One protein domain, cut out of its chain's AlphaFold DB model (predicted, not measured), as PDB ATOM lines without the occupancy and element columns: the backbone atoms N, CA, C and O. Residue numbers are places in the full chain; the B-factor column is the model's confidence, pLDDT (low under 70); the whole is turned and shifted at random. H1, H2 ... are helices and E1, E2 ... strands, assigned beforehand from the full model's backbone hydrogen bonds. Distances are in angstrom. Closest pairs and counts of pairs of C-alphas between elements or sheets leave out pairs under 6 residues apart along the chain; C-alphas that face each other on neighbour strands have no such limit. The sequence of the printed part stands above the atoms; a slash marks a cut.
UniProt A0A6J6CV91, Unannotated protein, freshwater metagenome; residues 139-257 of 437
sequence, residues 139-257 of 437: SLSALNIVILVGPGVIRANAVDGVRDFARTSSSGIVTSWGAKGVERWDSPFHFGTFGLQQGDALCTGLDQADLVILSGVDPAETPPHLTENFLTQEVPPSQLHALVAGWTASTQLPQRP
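AT A GLANCE: This is residues 139 to 257 of the 437 residues of the protein "Unannotated protein" of freshwater metagenome (UniProt A0A6J6CV91). What does this domain look like? A strongly twisted sheet of five parallel strands, in the order E3 E2 E1 E4 E5, makes the middle, with helix H3 along one face and the short H4 over the opposite face. H5 packs beside H3. What is it made of? The printed part has 119 residues, with named elements in the order H1 E1 H2 H3 E2 E3 H4 E4 E5 H5; the class is mixed, with under half of the residues in named elements. It is compact, with a radius of gyration of the C-alphas of 12.7 A, and rounded, spanning 35 by 29 by 27 A.

HOW THE PARTS SIT: How does the printed part begin? H1, residues 139 to 142, is not on the sheet. E1, residues 145 to 149, H2, residues 151 to 155, H3, residues 159 to 169, and E2, residues 172 to 175, form a strand-helix-strand unit, parallel neighbour strands with helices between, its crossover right-handed; N 174 and O 147 are 2.8 A apart, within hydrogen-bond range. H3 is on the sheet, over E2 and E1, at a height of 9.2 A, while H2 only grazes it. What follows? E3, residues 190 to 193, H4, residues 200 to 204, and E4, residues 211 to 215, form a split unit, with E2 and E1 between its strands and a right-handed crossover. H4 is on the opposite face from H3, at a height of 8.9 A. Within hydrogen-bond range are N 191 and O 173 of E3 and E2, 2.9 A, and N 148 and O 213 of E1 and E4, 2.8 A. What comes last? E5, residues 232 to 234, is parallel to E4, with N 214 and O 233 at 2.9 A. H5, residues 237 to 243, touches H3 at a shallow tilt of 29 degrees, the same way; their closest C-alphas, of Gly 161 and His 241, are 4.5 A apart. Every O i to N i+4 pair is within range in H2, H3 and H4, but 1 of 3 in H5, beside 3 of 4 O i to N i+3 pairs; H1 is too short for such a pair.

IN THESE COORDINATES: Where are the anchors? C-alpha 139 of H1 is at (-15.049, 36.678, 7.899), and C-alpha 243 of H5 at (-8.259, 45.241, 15.422). How long are the longer elements? H3 measures 15.5 A, E1 13.0 A and E4 12.9 A.

THE WHOLE: Which links are long? E2 to E3, residues 176 to 189, and E4 to E5, residues 216 to 231. Is anything missing or uncertain? The printed part has no cut, and no printed residue is under 70 in pLDDT.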
ATOM      1  N   SER A 139     -14.201  37.868   7.753       92.00
ATOM      2  CA  SER A 139     -15.049  36.678   7.899       92.00
ATOM      3  C   SER A 139     -15.432  36.374   9.350       92.00
ATOM      4  O   SER A 139     -16.433  35.701   9.567       92.00
ATOM      5  N   LEU A 140     -14.674  36.877  10.330       93.94
ATOM      6  CA  LEU A 140     -14.958  36.707  11.758       93.94
ATOM      7  C   LEU A 140     -16.067  37.643  12.262       93.94
ATOM      8  O   LEU A 140     -16.551  37.455  13.369       93.94
ATOM      9  N   SER A 141     -16.527  38.602  11.451       91.31
ATOM     10  CA  SER A 141     -17.618  39.526  11.821       91.31
ATOM     11  C   SER A 141     -18.977  38.861  12.054       91.31
ATOM     12  O   SER A 141     -19.895  39.513  12.538       91.31
ATOM     13  N   ALA A 142     -19.119  37.581  11.699       91.56
ATOM     14  CA  ALA A 142     -20.317  36.791  11.966       91.56
ATOM     15  C   ALA A 142     -20.276  36.041  13.311       91.56
ATOM     16  O   ALA A 142     -21.278  35.429  13.671       91.56
ATOM     17  N   LEU A 143     -19.135  36.041  14.011       95.00
ATOM     18  CA  LEU A 143     -18.982  35.389  15.310       95.00
ATOM     19  C   LEU A 143     -19.624  36.220  16.423       95.00
ATOM     20  O   LEU A 143     -19.609  37.452  16.377       95.00
ATOM     21  N   ASN A 144     -20.109  35.546  17.463       95.44
ATOM     22  CA  ASN A 144     -20.433  36.179  18.732       95.44
ATOM     23  C   ASN A 144     -19.136  36.527  19.476       95.44
ATOM     24  O   ASN A 144     -18.576  35.698  20.196       95.44
ATOM     25  N   ILE A 145     -18.634  37.743  19.258       97.19
ATOM     26  CA  ILE A 145     -17.418  38.232  19.909       97.19
ATOM     27  C   ILE A 145     -17.796  39.008  21.169       97.19
ATOM     28  O   ILE A 145     -18.587  39.950  21.096       97.19
ATOM     29  N   VAL A 146     -17.169  38.681  22.294       98.25
ATOM     30  CA  VAL A 146     -17.256  39.447  23.548       98.25
ATOM     31  C   VAL A 146     -15.871  40.000  23.876       98.25
ATOM     32  O   VAL A 146     -14.869  39.323  23.653       98.25
ATOM     33  N   ILE A 147     -15.788  41.234  24.375       98.62
ATOM     34  CA  ILE A 147     -14.524  41.811  24.852       98.62
ATOM     35  C   ILE A 147     -14.536  41.902  26.375       98.62
ATOM     36  O   ILE A 147     -15.421  42.532  26.949       98.62
ATOM     37  N   LEU A 148     -13.544  41.281  27.014       98.75
ATOM     38  CA  LEU A 148     -13.264  41.403  28.440       98.75
ATOM     39  C   LEU A 148     -12.082  42.356  28.634       98.75
ATOM     40  O   LEU A 148     -10.966  42.100  28.173       98.75
ATOM     41  N   VAL A 149     -12.344  43.469  29.312       98.31
ATOM     42  CA  VAL A 149     -11.357  44.520  29.563       98.31
ATOM     43  C   VAL A 149     -11.009  44.619  31.037       98.31
ATOM     44  O   VAL A 149     -11.889  44.545  31.893       98.31
ATOM     45  N   GLY A 150      -9.726  44.823  31.326       97.06
ATOM     46  CA  GLY A 150      -9.249  45.113  32.676       97.06
ATOM     47  C   GLY A 150      -8.691  46.525  32.841       97.06
ATOM     48  O   GLY A 150      -8.758  47.339  31.907       97.06
ATOM     49  N   PRO A 151      -8.149  46.845  34.033       94.50
ATOM     50  CA  PRO A 151      -7.690  48.193  34.371       94.50
ATOM     51  C   PRO A 151      -6.633  48.723  33.397       94.50
ATOM     52  O   PRO A 151      -6.496  49.936  33.241       94.50
ATOM     53  N   GLY A 152      -5.922  47.850  32.677       94.50
ATOM     54  CA  GLY A 152      -4.921  48.279  31.710       94.50
ATOM     55  C   GLY A 152      -5.465  49.014  30.489       94.50
ATOM     56  O   GLY A 152      -4.741  49.796  29.880       94.50
ATOM     57  N   VAL A 153      -6.751  48.853  30.158       94.88
ATOM     58  CA  VAL A 153      -7.406  49.709  29.153       94.88
ATOM     59  C   VAL A 153      -7.462  51.158  29.619       94.88
ATOM     60  O   VAL A 153      -7.228  52.065  28.819       94.88
ATOM     61  N   ILE A 154      -7.769  51.377  30.897       92.69
ATOM     62  CA  ILE A 154      -7.854  52.715  31.475       92.69
ATOM     63  C   ILE A 154      -6.446  53.313  31.567       92.69
ATOM     64  O   ILE A 154      -6.210  54.405  31.057       92.69
ATOM     65  N   ARG A 155      -5.477  52.551  32.095       91.31
ATOM     66  CA  ARG A 155      -4.074  52.991  32.213       91.31
ATOM     67  C   ARG A 155      -3.443  53.357  30.868       91.31
ATOM     68  O   ARG A 155      -2.663  54.299  30.800       91.31
ATOM     69  N   ALA A 156      -3.805  52.647  29.799       90.25
ATOM     70  CA  ALA A 156      -3.348  52.924  28.437       90.25
ATOM     71  C   ALA A 156      -4.183  53.988  27.695       90.25
ATOM     72  O   ALA A 156      -3.951  54.206  26.505       90.25
ATOM     73  N   ASN A 157      -5.167  54.613  28.356       91.31
ATOM     74  CA  ASN A 157      -6.106  55.568  27.764       91.31
ATOM     75  C   ASN A 157      -6.776  55.040  26.473       91.31
ATOM     76  O   ASN A 157      -6.866  55.725  25.455       91.31
ATOM     77  N   ALA A 158      -7.213  53.778  26.498       93.19
ATOM     78  CA  ALA A 158      -7.706  53.041  25.330       93.19
ATOM     79  C   ALA A 158      -9.233  52.822  25.333       93.19
ATOM     80  O   ALA A 158      -9.748  51.983  24.590       93.19
ATOM     81  N   VAL A 159      -9.968  53.573  26.159       94.81
ATOM     82  CA  VAL A 159     -11.431  53.458  26.318       94.81
ATOM     83  C   VAL A 159     -12.160  53.649  24.986       94.81
ATOM     84  O   VAL A 159     -13.059  52.874  24.659       94.81
ATOM     85  N   ASP A 160     -11.739  54.626  24.182       95.00
ATOM     86  CA  ASP A 160     -12.321  54.865  22.857       95.00
ATOM     87  C   ASP A 160     -12.061  53.692  21.903       95.00
ATOM     88  O   ASP A 160     -12.956  53.285  21.167       95.00
ATOM     89  N   GLY A 161     -10.886  53.059  21.986       96.44
ATOM     90  CA  GLY A 161     -10.568  51.858  21.212       96.44
ATOM     91  C   GLY A 161     -11.487  50.677  21.538       96.44
ATOM     92  O   GLY A 161     -11.968  50.013  20.621       96.44
ATOM     93  N   VAL A 162     -11.792  50.444  22.822       97.69
ATOM     94  CA  VAL A 162     -12.775  49.426  23.255       97.69
ATOM     95  C   VAL A 162     -14.155  49.729  22.682       97.69
ATOM     96  O   VAL A 162     -14.825  48.859  22.127       97.69
ATOM     97  N   ARG A 163     -14.577  50.985  22.813       96.62
ATOM     98  CA  ARG A 163     -15.877  51.494  22.384       96.62
ATOM     99  C   ARG A 163     -16.070  51.406  20.869       96.62
ATOM    100  O   ARG A 163     -17.155  51.027  20.418       96.62
ATOM    101  N   ASP A 164     -15.049  51.748  20.096       95.94
ATOM    102  CA  ASP A 164     -15.053  51.661  18.636       95.94
ATOM    103  C   ASP A 164     -15.075  50.209  18.169       95.94
ATOM    104  O   ASP A 164     -15.862  49.859  17.282       95.94
ATOM    105  N   PHE A 165     -14.259  49.358  18.800       97.56
ATOM    106  CA  PHE A 165     -14.258  47.922  18.555       97.56
ATOM    107  C   PHE A 165     -15.657  47.343  18.777       97.56
ATOM    108  O   PHE A 165     -16.254  46.831  17.833       97.56
ATOM    109  N   ALA A 166     -16.222  47.529  19.974       97.25
ATOM    110  CA  ALA A 166     -17.508  46.959  20.365       97.25
ATOM    111  C   ALA A 166     -18.657  47.378  19.440       97.25
ATOM    112  O   ALA A 166     -19.454  46.540  19.017       97.25
ATOM    113  N   ARG A 167     -18.726  48.661  19.063       95.88
ATOM    114  CA  ARG A 167     -19.730  49.156  18.102       95.88
ATOM    115  C   ARG A 167     -19.518  48.584  16.705       95.88
ATOM    116  O   ARG A 167     -20.486  48.311  16.000       95.88
ATOM    117  N   THR A 168     -18.267  48.397  16.291       96.44
ATOM    118  CA  THR A 168     -17.958  47.882  14.957       96.44
ATOM    119  C   THR A 168     -18.283  46.396  14.834       96.44
ATOM    120  O   THR A 168     -18.894  45.994  13.844       96.44
ATOM    121  N   SER A 169     -17.924  45.596  15.839       95.75
ATOM    122  CA  SER A 169     -18.127  44.144  15.876       95.75
ATOM    123  C   SER A 169     -19.475  43.710  16.460       95.75
ATOM    124  O   SER A 169     -19.779  42.525  16.416       95.75
ATOM    125  N   SER A 170     -20.289  44.636  16.986       96.25
ATOM    126  CA  SER A 170     -21.479  44.311  17.791       96.25
ATOM    127  C   SER A 170     -21.138  43.415  18.991       96.25
ATOM    128  O   SER A 170     -21.853  42.455  19.275       96.25
ATOM    129  N   SER A 171     -20.043  43.725  19.686       97.06
ATOM    130  CA  SER A 171     -19.573  42.958  20.846       97.06
ATOM    131  C   SER A 171     -20.070  43.526  22.164       97.06
ATOM    132  O   SER A 171     -20.048  44.738  22.367       97.06
ATOM    133  N   GLY A 172     -20.449  42.648  23.093       97.81
ATOM    134  CA  GLY A 172     -20.637  43.026  24.492       97.81
ATOM    135  C   GLY A 172     -19.306  43.392  25.155       97.81
ATOM    136  O   GLY A 172     -18.292  42.740  24.904       97.81
ATOM    137  N   ILE A 173     -19.318  44.436  25.984       98.44
ATOM    138  CA  ILE A 173     -18.189  44.897  26.798       98.44
ATOM    139  C   ILE A 173     -18.383  44.374  28.218       98.44
ATOM    140  O   ILE A 173     -19.261  44.837  28.951       98.44
ATOM    141  N   VAL A 174     -17.537  43.425  28.594       98.50
ATOM    142  CA  VAL A 174     -17.410  42.892  29.947       98.50
ATOM    143  C   VAL A 174     -16.196  43.544  30.595       98.50
ATOM    144  O   VAL A 174     -15.148  43.675  29.966       98.50
ATOM    145  N   THR A 175     -16.317  43.970  31.846       97.94
ATOM    146  CA  THR A 175     -15.216  44.604  32.583       97.94
ATOM    147  C   THR A 175     -14.792  43.725  33.754       97.94
ATOM    148  O   THR A 175     -15.656  43.162  34.419       97.94
ATOM    149  N   SER A 176     -13.509  43.666  34.102       97.06
ATOM    150  CA  SER A 176     -13.146  43.384  35.499       97.06
ATOM    151  C   SER A 176     -13.538  44.580  36.386       97.06
ATOM    152  O   SER A 176     -13.910  45.645  35.874       97.06
ATOM    153  N   TRP A 177     -13.509  44.449  37.717       95.50
ATOM    154  CA  TRP A 177     -13.971  45.548  38.580       95.50
ATOM    155  C   TRP A 177     -13.074  46.790  38.507       95.50
ATOM    156  O   TRP A 177     -13.582  47.906  38.606       95.50
ATOM    157  N   GLY A 178     -11.780  46.627  38.233       94.38
ATOM    158  CA  GLY A 178     -10.845  47.722  37.990       94.38
ATOM    159  C   GLY A 178     -11.041  48.440  36.653       94.38
ATOM    160  O   GLY A 178     -10.376  49.444  36.416       94.38
ATOM    161  N   ALA A 179     -11.931  47.952  35.781       95.38
ATOM    162  CA  ALA A 179     -12.250  48.553  34.485       95.38
ATOM    163  C   ALA A 179     -13.683  49.098  34.385       95.38
ATOM    164  O   ALA A 179     -14.149  49.442  33.293       95.38
ATOM    165  N   LYS A 180     -14.413  49.170  35.503       93.88
ATOM    166  CA  LYS A 180     -15.775  49.713  35.503       93.88
ATOM    167  C   LYS A 180     -15.787  51.157  34.994       93.88
ATOM    168  O   LYS A 180     -14.864  51.935  35.220       93.88
ATOM    169  N   GLY A 181     -16.852  51.503  34.276       92.25
ATOM    170  CA  GLY A 181     -17.021  52.822  33.667       92.25
ATOM    171  C   GLY A 181     -16.412  52.982  32.270       92.25
ATOM    172  O   GLY A 181     -16.701  53.985  31.613       92.25
ATOM    173  N   VAL A 182     -15.666  51.990  31.754       95.12
ATOM    174  CA  VAL A 182     -15.261  51.937  30.328       95.12
ATOM    175  C   VAL A 182     -16.482  52.065  29.407       95.12
ATOM    176  O   VAL A 182     -16.427  52.751  28.386       95.12
ATOM    177  N   GLU A 183     -17.624  51.504  29.795       95.81
ATOM    178  CA  GLU A 183     -18.919  51.725  29.153       95.81
ATOM    179  C   GLU A 183     -19.960  52.115  30.211       95.81
ATOM    180  O   GLU A 183     -19.873  51.688  31.365       95.81
ATOM    181  N   ARG A 184     -20.929  52.959  29.833       94.25
ATOM    182  CA  ARG A 184     -21.962  53.431  30.763       94.25
ATOM    183  C   ARG A 184     -22.863  52.259  31.157       94.25
ATOM    184  O   ARG A 184     -23.272  51.492  30.289       94.25
ATOM    185  N   TRP A 185     -23.201  52.140  32.439       90.06
ATOM    186  CA  TRP A 185     -23.908  50.973  32.990       90.06
ATOM    187  C   TRP A 185     -25.259  50.637  32.314       90.06
ATOM    188  O   TRP A 185     -25.670  49.479  32.284       90.06
ATOM    189  N   ASP A 186     -25.954  51.624  31.741       90.69
ATOM    190  CA  ASP A 186     -27.241  51.469  31.042       90.69
ATOM    191  C   ASP A 186     -27.101  51.338  29.507       90.69
ATOM    192  O   ASP A 186     -28.095  51.210  28.790       90.69
ATOM    193  N   SER A 187     -25.873  51.352  28.983       95.00
ATOM    194  CA  SER A 187     -25.574  51.172  27.560       95.00
ATOM    195  C   SER A 187     -25.862  49.736  27.125       95.00
ATOM    196  O   SER A 187     -25.464  48.815  27.836       95.00
ATOM    197  N   PRO A 188     -26.455  49.484  25.941       95.88
ATOM    198  CA  PRO A 188     -26.690  48.119  25.462       95.88
ATOM    199  C   PRO A 188     -25.394  47.314  25.276       95.88
ATOM    200  O   PRO A 188     -25.447  46.091  25.250       95.88
ATOM    201  N   PHE A 189     -24.241  47.983  25.179       97.06
ATOM    202  CA  PHE A 189     -22.929  47.344  25.086       97.06
ATOM    203  C   PHE A 189     -22.350  46.946  26.452       97.06
ATOM    204  O   PHE A 189     -21.419  46.156  26.487       97.06
ATOM    205  N   HIS A 190     -22.882  47.441  27.576       96.56
ATOM    206  CA  HIS A 190     -22.433  47.046  28.913       96.56
ATOM    207  C   HIS A 190     -22.974  45.656  29.273       96.56
ATOM    208  O   HIS A 190     -24.193  45.473  29.344       96.56
ATOM    209  N   PHE A 191     -22.076  44.687  29.475       97.31
ATOM    210  CA  PHE A 191     -22.391  43.277  29.754       97.31
ATOM    211  C   PHE A 191     -22.074  42.863  31.200       97.31
ATOM    212  O   PHE A 191     -22.258  41.708  31.564       97.31
ATOM    213  N   GLY A 192     -21.685  43.813  32.053       95.44
ATOM    214  CA  GLY A 192     -21.474  43.584  33.481       95.44
ATOM    215  C   GLY A 192     -20.018  43.334  33.862       95.44
ATOM    216  O   GLY A 192     -19.099  43.493  33.055       95.44
ATOM    217  N   THR A 193     -19.835  42.975  35.132       96.81
ATOM    218  CA  THR A 193     -18.523  42.742  35.736       96.81
ATOM    219  C   THR A 193     -18.205  41.248  35.791       96.81
ATOM    220  O   THR A 193     -19.068  40.462  36.178       96.81
ATOM    221  N   PHE A 194     -16.969  40.880  35.455       97.69
ATOM    222  CA  PHE A 194     -16.422  39.529  35.570       97.69
ATOM    223  C   PHE A 194     -15.336  39.443  36.649       97.69
ATOM    224  O   PHE A 194     -14.588  40.400  36.852       97.69
ATOM    225  N   GLY A 195     -15.238  38.284  37.302       95.94
ATOM    226  CA  GLY A 195     -14.195  37.960  38.282       95.94
ATOM    227  C   GLY A 195     -14.609  38.127  39.747       95.94
ATOM    228  O   GLY A 195     -13.805  37.844  40.627       95.94
ATOM    229  N   LEU A 196     -15.846  38.548  40.030       96.31
ATOM    230  CA  LEU A 196     -16.349  38.732  41.393       96.31
ATOM    231  C   LEU A 196     -17.003  37.463  41.946       96.31
ATOM    232  O   LEU A 196     -16.725  37.092  43.082       96.31
ATOM    233  N   GLN A 197     -17.865  36.794  41.176       96.38
ATOM    234  CA  GLN A 197     -18.608  35.597  41.605       96.38
ATOM    235  C   GLN A 197     -18.487  34.443  40.592       96.38
ATOM    236  O   GLN A 197     -18.242  34.665  39.405       96.38
ATOM    237  N   GLN A 198     -18.682  33.200  41.052       95.81
ATOM    238  CA  GLN A 198     -18.512  31.971  40.248       95.81
ATOM    239  C   GLN A 198     -19.323  31.967  38.937       95.81
ATOM    240  O   GLN A 198     -18.874  31.456  37.913       95.81
ATOM    241  N   GLY A 199     -20.529  32.527  38.969       96.75
ATOM    242  CA  GLY A 199     -21.482  32.584  37.864       96.75
ATOM    243  C   GLY A 199     -21.295  33.775  36.926       96.75
ATOM    244  O   GLY A 199     -22.090  33.936  36.002       96.75
ATOM    245  N   ASP A 200     -20.260  34.603  37.107       97.62
ATOM    246  CA  ASP A 200     -20.060  35.790  36.270       97.62
ATOM    247  C   ASP A 200     -19.903  35.458  34.785       97.62
ATOM    248  O   ASP A 200     -20.342  36.240  33.945       97.62
ATOM    249  N   ALA A 201     -19.342  34.296  34.431       97.44
ATOM    250  CA  ALA A 201     -19.259  33.860  33.036       97.44
ATOM    251  C   ALA A 201     -20.645  33.793  32.369       97.44
ATOM    252  O   ALA A 201     -20.806  34.296  31.259       97.44
ATOM    253  N   LEU A 202     -21.638  33.247  33.084       97.38
ATOM    254  CA  LEU A 202     -23.025  33.131  32.627       97.38
ATOM    255  C   LEU A 202     -23.708  34.502  32.596       97.38
ATOM    256  O   LEU A 202     -24.312  34.886  31.599       97.38
ATOM    257  N   CYS A 203     -23.560  35.285  33.672       97.25
ATOM    258  CA  CYS A 203     -24.152  36.622  33.786       97.25
ATOM    259  C   CYS A 203     -23.634  37.603  32.726       97.25
ATOM    260  O   CYS A 203     -24.344  38.533  32.354       97.25
ATOM    261  N   THR A 204     -22.405  37.409  32.247       97.25
ATOM    262  CA  THR A 204     -21.756  38.271  31.247       97.25
ATOM    263  C   THR A 204     -21.815  37.701  29.828       97.25
ATOM    264  O   THR A 204     -21.514  38.415  28.875       97.25
ATOM    265  N   GLY A 205     -22.228  36.440  29.663       96.38
ATOM    266  CA  GLY A 205     -22.355  35.768  28.366       96.38
ATOM    267  C   GLY A 205     -21.022  35.326  27.760       96.38
ATOM    268  O   GLY A 205     -20.964  35.032  26.565       96.38
ATOM    269  N   LEU A 206     -19.948  35.280  28.558       97.00
ATOM    270  CA  LEU A 206     -18.640  34.775  28.124       97.00
ATOM    271  C   LEU A 206     -18.697  33.289  27.753       97.00
ATOM    272  O   LEU A 206     -18.001  32.862  26.837       97.00
ATOM    273  N   ASP A 207     -19.557  32.513  28.412       95.88
ATOM    274  CA  ASP A 207     -19.783  31.092  28.124       95.88
ATOM    275  C   ASP A 207     -20.451  30.839  26.759       95.88
ATOM    276  O   ASP A 207     -20.337  29.747  26.203       95.88
ATOM    277  N   GLN A 208     -21.124  31.855  26.211       95.56
ATOM    278  CA  GLN A 208     -21.824  31.811  24.923       95.56
ATOM    279  C   GLN A 208     -21.016  32.458  23.788       95.56
ATOM    280  O   GLN A 208     -21.484  32.495  22.645       95.56
ATOM    281  N   ALA A 209     -19.834  33.009  24.082       97.38
ATOM    282  CA  ALA A 209     -18.987  33.675  23.101       97.38
ATOM    283  C   ALA A 209     -18.266  32.659  22.200       97.38
ATOM    284  O   ALA A 209     -17.689  31.681  22.671       97.38
ATOM    285  N   ASP A 210     -18.232  32.935  20.895       97.75
ATOM    286  CA  ASP A 210     -17.406  32.176  19.948       97.75
ATOM    287  C   ASP A 210     -15.921  32.558  20.075       97.75
ATOM    288  O   ASP A 210     -15.035  31.756  19.785       97.75
ATOM    289  N   LEU A 211     -15.652  33.809  20.466       97.88
ATOM    290  CA  LEU A 211     -14.320  34.373  20.670       97.88
ATOM    291  C   LEU A 211     -14.379  35.451  21.757       97.88
ATOM    292  O   LEU A 211     -15.177  36.387  21.670       97.88
ATOM    293  N   VAL A 212     -13.481  35.359  22.732       98.44
ATOM    294  CA  VAL A 212     -13.296  36.372  23.772       98.44
ATOM    295  C   VAL A 212     -12.026  37.170  23.481       98.44
ATOM    296  O   VAL A 212     -10.926  36.621  23.450       98.44
ATOM    297  N   ILE A 213     -12.161  38.480  23.285       98.44
ATOM    298  CA  ILE A 213     -11.013  39.390  23.217       98.44
ATOM    299  C   ILE A 213     -10.639  39.799  24.639       98.44
ATOM    300  O   ILE A 213     -11.448  40.411  25.331       98.44
ATOM    301  N   LEU A 214      -9.418  39.482  25.064       98.44
ATOM    302  CA  LEU A 214      -8.866  39.944  26.339       98.44
ATOM    303  C   LEU A 214      -8.006  41.180  26.087       98.44
ATOM    304  O   LEU A 214      -7.149  41.158  25.205       98.44
ATOM    305  N   SER A 215      -8.204  42.253  26.848       97.94
ATOM    306  CA  SER A 215      -7.376  43.457  26.715       97.94
ATOM    307  C   SER A 215      -7.154  44.149  28.053       97.94
ATOM    308  O   SER A 215      -8.103  44.570  28.714       97.94
ATOM    309  N   GLY A 216      -5.886  44.321  28.437       96.25
ATOM    310  CA  GLY A 216      -5.507  45.016  29.672       96.25
ATOM    311  C   GLY A 216      -6.019  44.342  30.948       96.25
ATOM    312  O   GLY A 216      -6.233  45.032  31.942       96.25
ATOM    313  N   VAL A 217      -6.268  43.030  30.898       97.19
ATOM    314  CA  VAL A 217      -6.737  42.231  32.037       97.19
ATOM    315  C   VAL A 217      -5.640  42.113  33.091       97.19
ATOM    316  O   VAL A 217      -4.498  41.791  32.771       97.19
ATOM    317  N   ASP A 218      -5.983  42.406  34.342       95.06
ATOM    318  CA  ASP A 218      -5.093  42.198  35.481       95.06
ATOM    319  C   ASP A 218      -5.231  40.740  35.948       95.06
ATOM    320  O   ASP A 218      -6.345  40.337  36.291       95.06
ATOM    321  N   PRO A 219      -4.151  39.938  35.989       93.06
ATOM    322  CA  PRO A 219      -4.204  38.568  36.494       93.06
ATOM    323  C   PRO A 219      -4.718  38.441  37.935       93.06
ATOM    324  O   PRO A 219      -5.189  37.367  38.300       93.06
ATOM    325  N   ALA A 220      -4.631  39.495  38.752       92.19
ATOM    326  CA  ALA A 220      -5.187  39.496  40.102       92.19
ATOM    327  C   ALA A 220      -6.721  39.645  40.107       92.19
ATOM    328  O   ALA A 220      -7.385  39.091  40.977       92.19
ATOM    329  N   GLU A 221      -7.295  40.335  39.114       95.00
ATOM    330  CA  GLU A 221      -8.753  40.468  38.951       95.00
ATOM    331  C   GLU A 221      -9.349  39.377  38.043       95.00
ATOM    332  O   GLU A 221     -10.532  39.048  38.107       95.00
ATOM    333  N   THR A 222      -8.543  38.829  37.136       95.81
ATOM    334  CA  THR A 222      -8.931  37.826  36.138       95.81
ATOM    335  C   THR A 222      -7.830  36.768  36.026       95.81
ATOM    336  O   THR A 222      -7.088  36.731  35.038       95.81
ATOM    337  N   PRO A 223      -7.671  35.900  37.042       93.81
ATOM    338  CA  PRO A 223      -6.654  34.860  37.005       93.81
ATOM    339  C   PRO A 223      -6.890  33.889  35.834       93.81
ATOM    340  O   PRO A 223      -8.043  33.613  35.488       93.81
ATOM    341  N   PRO A 224      -5.825  33.320  35.226       93.56
ATOM    342  CA  PRO A 224      -5.936  32.559  33.977       93.56
ATOM    343  C   PRO A 224      -6.978  31.433  33.993       93.56
ATOM    344  O   PRO A 224      -7.676  31.234  33.000       93.56
ATOM    345  N   HIS A 225      -7.149  30.748  35.127       94.50
ATOM    346  CA  HIS A 225      -8.106  29.646  35.272       94.50
ATOM    347  C   HIS A 225      -9.575  30.069  35.078       94.50
ATOM    348  O   HIS A 225     -10.407  29.237  34.734       94.50
ATOM    349  N   LEU A 226      -9.916  31.353  35.249       95.06
ATOM    350  CA  LEU A 226     -11.271  31.844  34.977       95.06
ATOM    351  C   LEU A 226     -11.568  31.960  33.481       95.06
ATOM    352  O   LEU A 226     -12.732  32.004  33.092       95.06
ATOM    353  N   THR A 227     -10.534  32.017  32.638       96.06
ATOM    354  CA  THR A 227     -10.675  32.209  31.185       96.06
ATOM    355  C   THR A 227     -10.166  31.032  30.355       96.06
ATOM    356  O   THR A 227     -10.361  31.016  29.142       96.06
ATOM    357  N   GLU A 228      -9.577  30.012  30.988       94.69
ATOM    358  CA  GLU A 228      -8.950  28.862  30.318       94.69
ATOM    359  C   GLU A 228      -9.917  28.017  29.473       94.69
ATOM    360  O   GLU A 228      -9.491  27.309  28.561       94.69
ATOM    361  N   ASN A 229     -11.218  28.102  29.764       94.38
ATOM    362  CA  ASN A 229     -12.265  27.358  29.067       94.38
ATOM    363  C   ASN A 229     -12.843  28.103  27.852       94.38
ATOM    364  O   ASN A 229     -13.684  27.546  27.145       94.38
ATOM    365  N   PHE A 230     -12.408  29.340  27.590       97.06
ATOM    366  CA  PHE A 230     -12.877  30.139  26.460       97.06
ATOM    367  C   PHE A 230     -11.846  30.157  25.330       97.06
ATOM    368  O   PHE A 230     -10.638  30.089  25.560       97.06
ATOM    369  N   LEU A 231     -12.311  30.309  24.086       97.50
ATOM    370  CA  LEU A 231     -11.415  30.668  22.991       97.50
ATOM    371  C   LEU A 231     -11.041  32.143  23.146       97.50
ATOM    372  O   LEU A 231     -11.850  33.020  22.848       97.50
ATOM    373  N   THR A 232      -9.828  32.413  23.624       97.25
ATOM    374  CA  THR A 232      -9.362  33.773  23.904       97.25
ATOM    375  C   THR A 232      -8.351  34.266  22.870       97.25
ATOM    376  O   THR A 232      -7.548  33.504  22.329       97.25
ATOM    377  N   GLN A 233      -8.376  35.571  22.604       96.56
ATOM    378  CA  GLN A 233      -7.315  36.290  21.907       96.56
ATOM    379  C   GLN A 233      -6.946  37.520  22.729       96.56
ATOM    380  O   GLN A 233      -7.743  38.446  22.873       96.56
ATOM    381  N   GLU A 234      -5.722  37.543  23.243       95.75
ATOM    382  CA  GLU A 234      -5.196  38.713  23.937       95.75
ATOM    383  C   GLU A 234      -4.771  39.780  22.926       95.75
ATOM    384  O   GLU A 234      -4.084  39.492  21.939       95.75
ATOM    385  N   VAL A 235      -5.217  41.013  23.146       96.06
ATOM    386  CA  VAL A 235      -4.940  42.163  22.288       96.06
ATOM    387  C   VAL A 235      -4.478  43.320  23.172       96.06
ATOM    388  O   VAL A 235      -5.192  43.691  24.103       96.06
ATOM    389  N   PRO A 236      -3.313  43.934  22.895       94.38
ATOM    390  CA  PRO A 236      -2.889  45.120  23.627       94.38
ATOM    391  C   PRO A 236      -3.919  46.253  23.483       94.38
ATOM    392  O   PRO A 236      -4.375  46.498  22.360       94.38
ATOM    393  N   PRO A 237      -4.235  47.013  24.550       94.62
ATOM    394  CA  PRO A 237      -5.240  48.077  24.493       94.62
ATOM    395  C   PRO A 237      -5.019  49.091  23.361       94.62
ATOM    396  O   PRO A 237      -5.964  49.506  22.692       94.62
ATOM    397  N   SER A 238      -3.756  49.425  23.074       92.00
ATOM    398  CA  SER A 238      -3.364  50.353  22.006       92.00
ATOM    399  C   SER A 238      -3.712  49.878  20.589       92.00
ATOM    400  O   SER A 238      -3.701  50.679  19.656       92.00
ATOM    401  N   GLN A 239      -4.029  48.593  20.406       94.94
ATOM    402  CA  GLN A 239      -4.351  48.009  19.104       94.94
ATOM    403  C   GLN A 239      -5.851  47.804  18.872       94.94
ATOM    404  O   GLN A 239      -6.244  47.494  17.749       94.94
ATOM    405  N   LEU A 240      -6.704  48.019  19.879       95.69
ATOM    406  CA  LEU A 240      -8.142  47.736  19.783       95.69
ATOM    407  C   LEU A 240      -8.837  48.479  18.636       95.69
ATOM    408  O   LEU A 240      -9.654  47.893  17.930       95.69
ATOM    409  N   HIS A 241      -8.459  49.735  18.383       91.38
ATOM    410  CA  HIS A 241      -9.012  50.505  17.265       91.38
ATOM    411  C   HIS A 241      -8.638  49.897  15.898       91.38
ATOM    412  O   HIS A 241      -9.444  49.871  14.970       91.38
ATOM    413  N   ALA A 242      -7.415  49.375  15.768       94.31
ATOM    414  CA  ALA A 242      -6.937  48.755  14.534       94.31
ATOM    415  C   ALA A 242      -7.461  47.322  14.345       94.31
ATOM    416  O   ALA A 242      -7.504  46.841  13.213       94.31
ATOM    417  N   LEU A 243      -7.892  46.656  15.422       96.62
ATOM    418  CA  LEU A 243      -8.259  45.241  15.422       96.62
ATOM    419  C   LEU A 243      -9.342  44.900  14.387       96.62
ATOM    420  O   LEU A 243      -9.305  43.834  13.782       96.62
ATOM    421  N   VAL A 244     -10.274  45.818  14.139       95.38
ATOM    422  CA  VAL A 244     -11.385  45.668  13.180       95.38
ATOM    423  C   VAL A 244     -11.216  46.558  11.946       95.38
ATOM    424  O   VAL A 244     -12.185  46.943  11.289       95.38
ATOM    425  N   ALA A 245      -9.972  46.903  11.599       93.44
ATOM    426  CA  ALA A 245      -9.679  47.709  10.421       93.44
ATOM    427  C   ALA A 245     -10.300  47.098   9.149       93.44
ATOM    428  O   ALA A 245     -10.097  45.932   8.813       93.44
ATOM    429  N   GLY A 246     -11.077  47.904   8.418       90.44
ATOM    430  CA  GLY A 246     -11.762  47.479   7.190       90.44
ATOM    431  C   GLY A 246     -13.099  46.756   7.403       90.44
ATOM    432  O   GLY A 246     -13.765  46.398   6.422       90.44
ATOM    433  N   TRP A 247     -13.530  46.565   8.651       94.69
ATOM    434  CA  TRP A 247     -14.884  46.118   8.958       94.69
ATOM    435  C   TRP A 247     -15.875  47.272   8.762       94.69
ATOM    436  O   TRP A 247     -15.517  48.450   8.769       94.69
ATOM    437  N   THR A 248     -17.139  46.936   8.526       90.06
ATOM    438  CA  THR A 248     -18.229  47.919   8.485       90.06
ATOM    439  C   THR A 248     -18.955  47.838   9.812       90.06
ATOM    440  O   THR A 248     -19.285  46.730  10.226       90.06
ATOM    441  N   ALA A 249     -19.198  48.982  10.453       88.31
ATOM    442  CA  ALA A 249     -19.854  48.993  11.750       88.31
ATOM    443  C   ALA A 249     -21.220  48.302  11.692       88.31
ATOM    444  O   ALA A 249     -22.028  48.573  10.794       88.31
ATOM    445  N   SER A 250     -21.453  47.398  12.640       87.56
ATOM    446  CA  SER A 250     -22.725  46.703  12.757       87.56
ATOM    447  C   SER A 250     -23.832  47.669  13.180       87.56
ATOM    448  O   SER A 250     -23.631  48.577  13.985       87.56
ATOM    449  N   THR A 251     -25.034  47.463  12.646       89.44
ATOM    450  CA  THR A 251     -26.251  48.132  13.128       89.44
ATOM    451  C   THR A 251     -27.005  47.290  14.155       89.44
ATOM    452  O   THR A 251     -28.038  47.723  14.659       89.44
ATOM    453  N   GLN A 252     -26.554  46.057  14.401       90.75
ATOM    454  CA  GLN A 252     -27.131  45.175  15.407       90.75
ATOM    455  C   GLN A 252     -26.554  45.530  16.776       90.75
ATOM    456  O   GLN A 252     -25.388  45.902  16.887       90.75
ATOM    457  N   LEU A 253     -27.401  45.457  17.800       94.31
ATOM    458  CA  LEU A 253     -26.963  45.575  19.184       94.31
ATOM    459  C   LEU A 253     -26.631  44.181  19.719       94.31
ATOM    460  O   LEU A 253     -27.352  43.232  19.384       94.31
ATOM    461  N   PRO A 254     -25.593  44.057  20.562       95.06
ATOM    462  CA  PRO A 254     -25.291  42.796  21.217       95.06
ATOM    463  C   PRO A 254     -26.451  42.398  22.145       95.06
ATOM    464  O   PRO A 254     -27.111  43.253  22.743       95.06
ATOM    465  N   GLN A 255     -26.733  41.098  22.238       93.00
ATOM    466  CA  GLN A 255     -27.793  40.565  23.095       93.00
ATOM    467  C   GLN A 255     -27.199  40.069  24.406       93.00
ATOM    468  O   GLN A 255     -26.264  39.273  24.398       93.00
ATOM    469  N   ARG A 256     -27.746  40.546  25.525       94.38
ATOM    470  CA  ARG A 256     -27.341  40.091  26.855       94.38
ATOM    471  C   ARG A 256     -27.934  38.711  27.165       94.38
ATOM    472  O   ARG A 256     -29.038  38.419  26.690       94.38
ATOM    473  N   PRO A 257     -27.240  37.887  27.968       95.19
ATOM    474  CA  PRO A 257     -27.773  36.612  28.438       95.19
ATOM    475  C   PRO A 257     -28.940  36.823  29.418       95.19
ATOM    476  O   PRO A 257     -29.120  37.906  29.977       95.19
TER     477      PRO A 257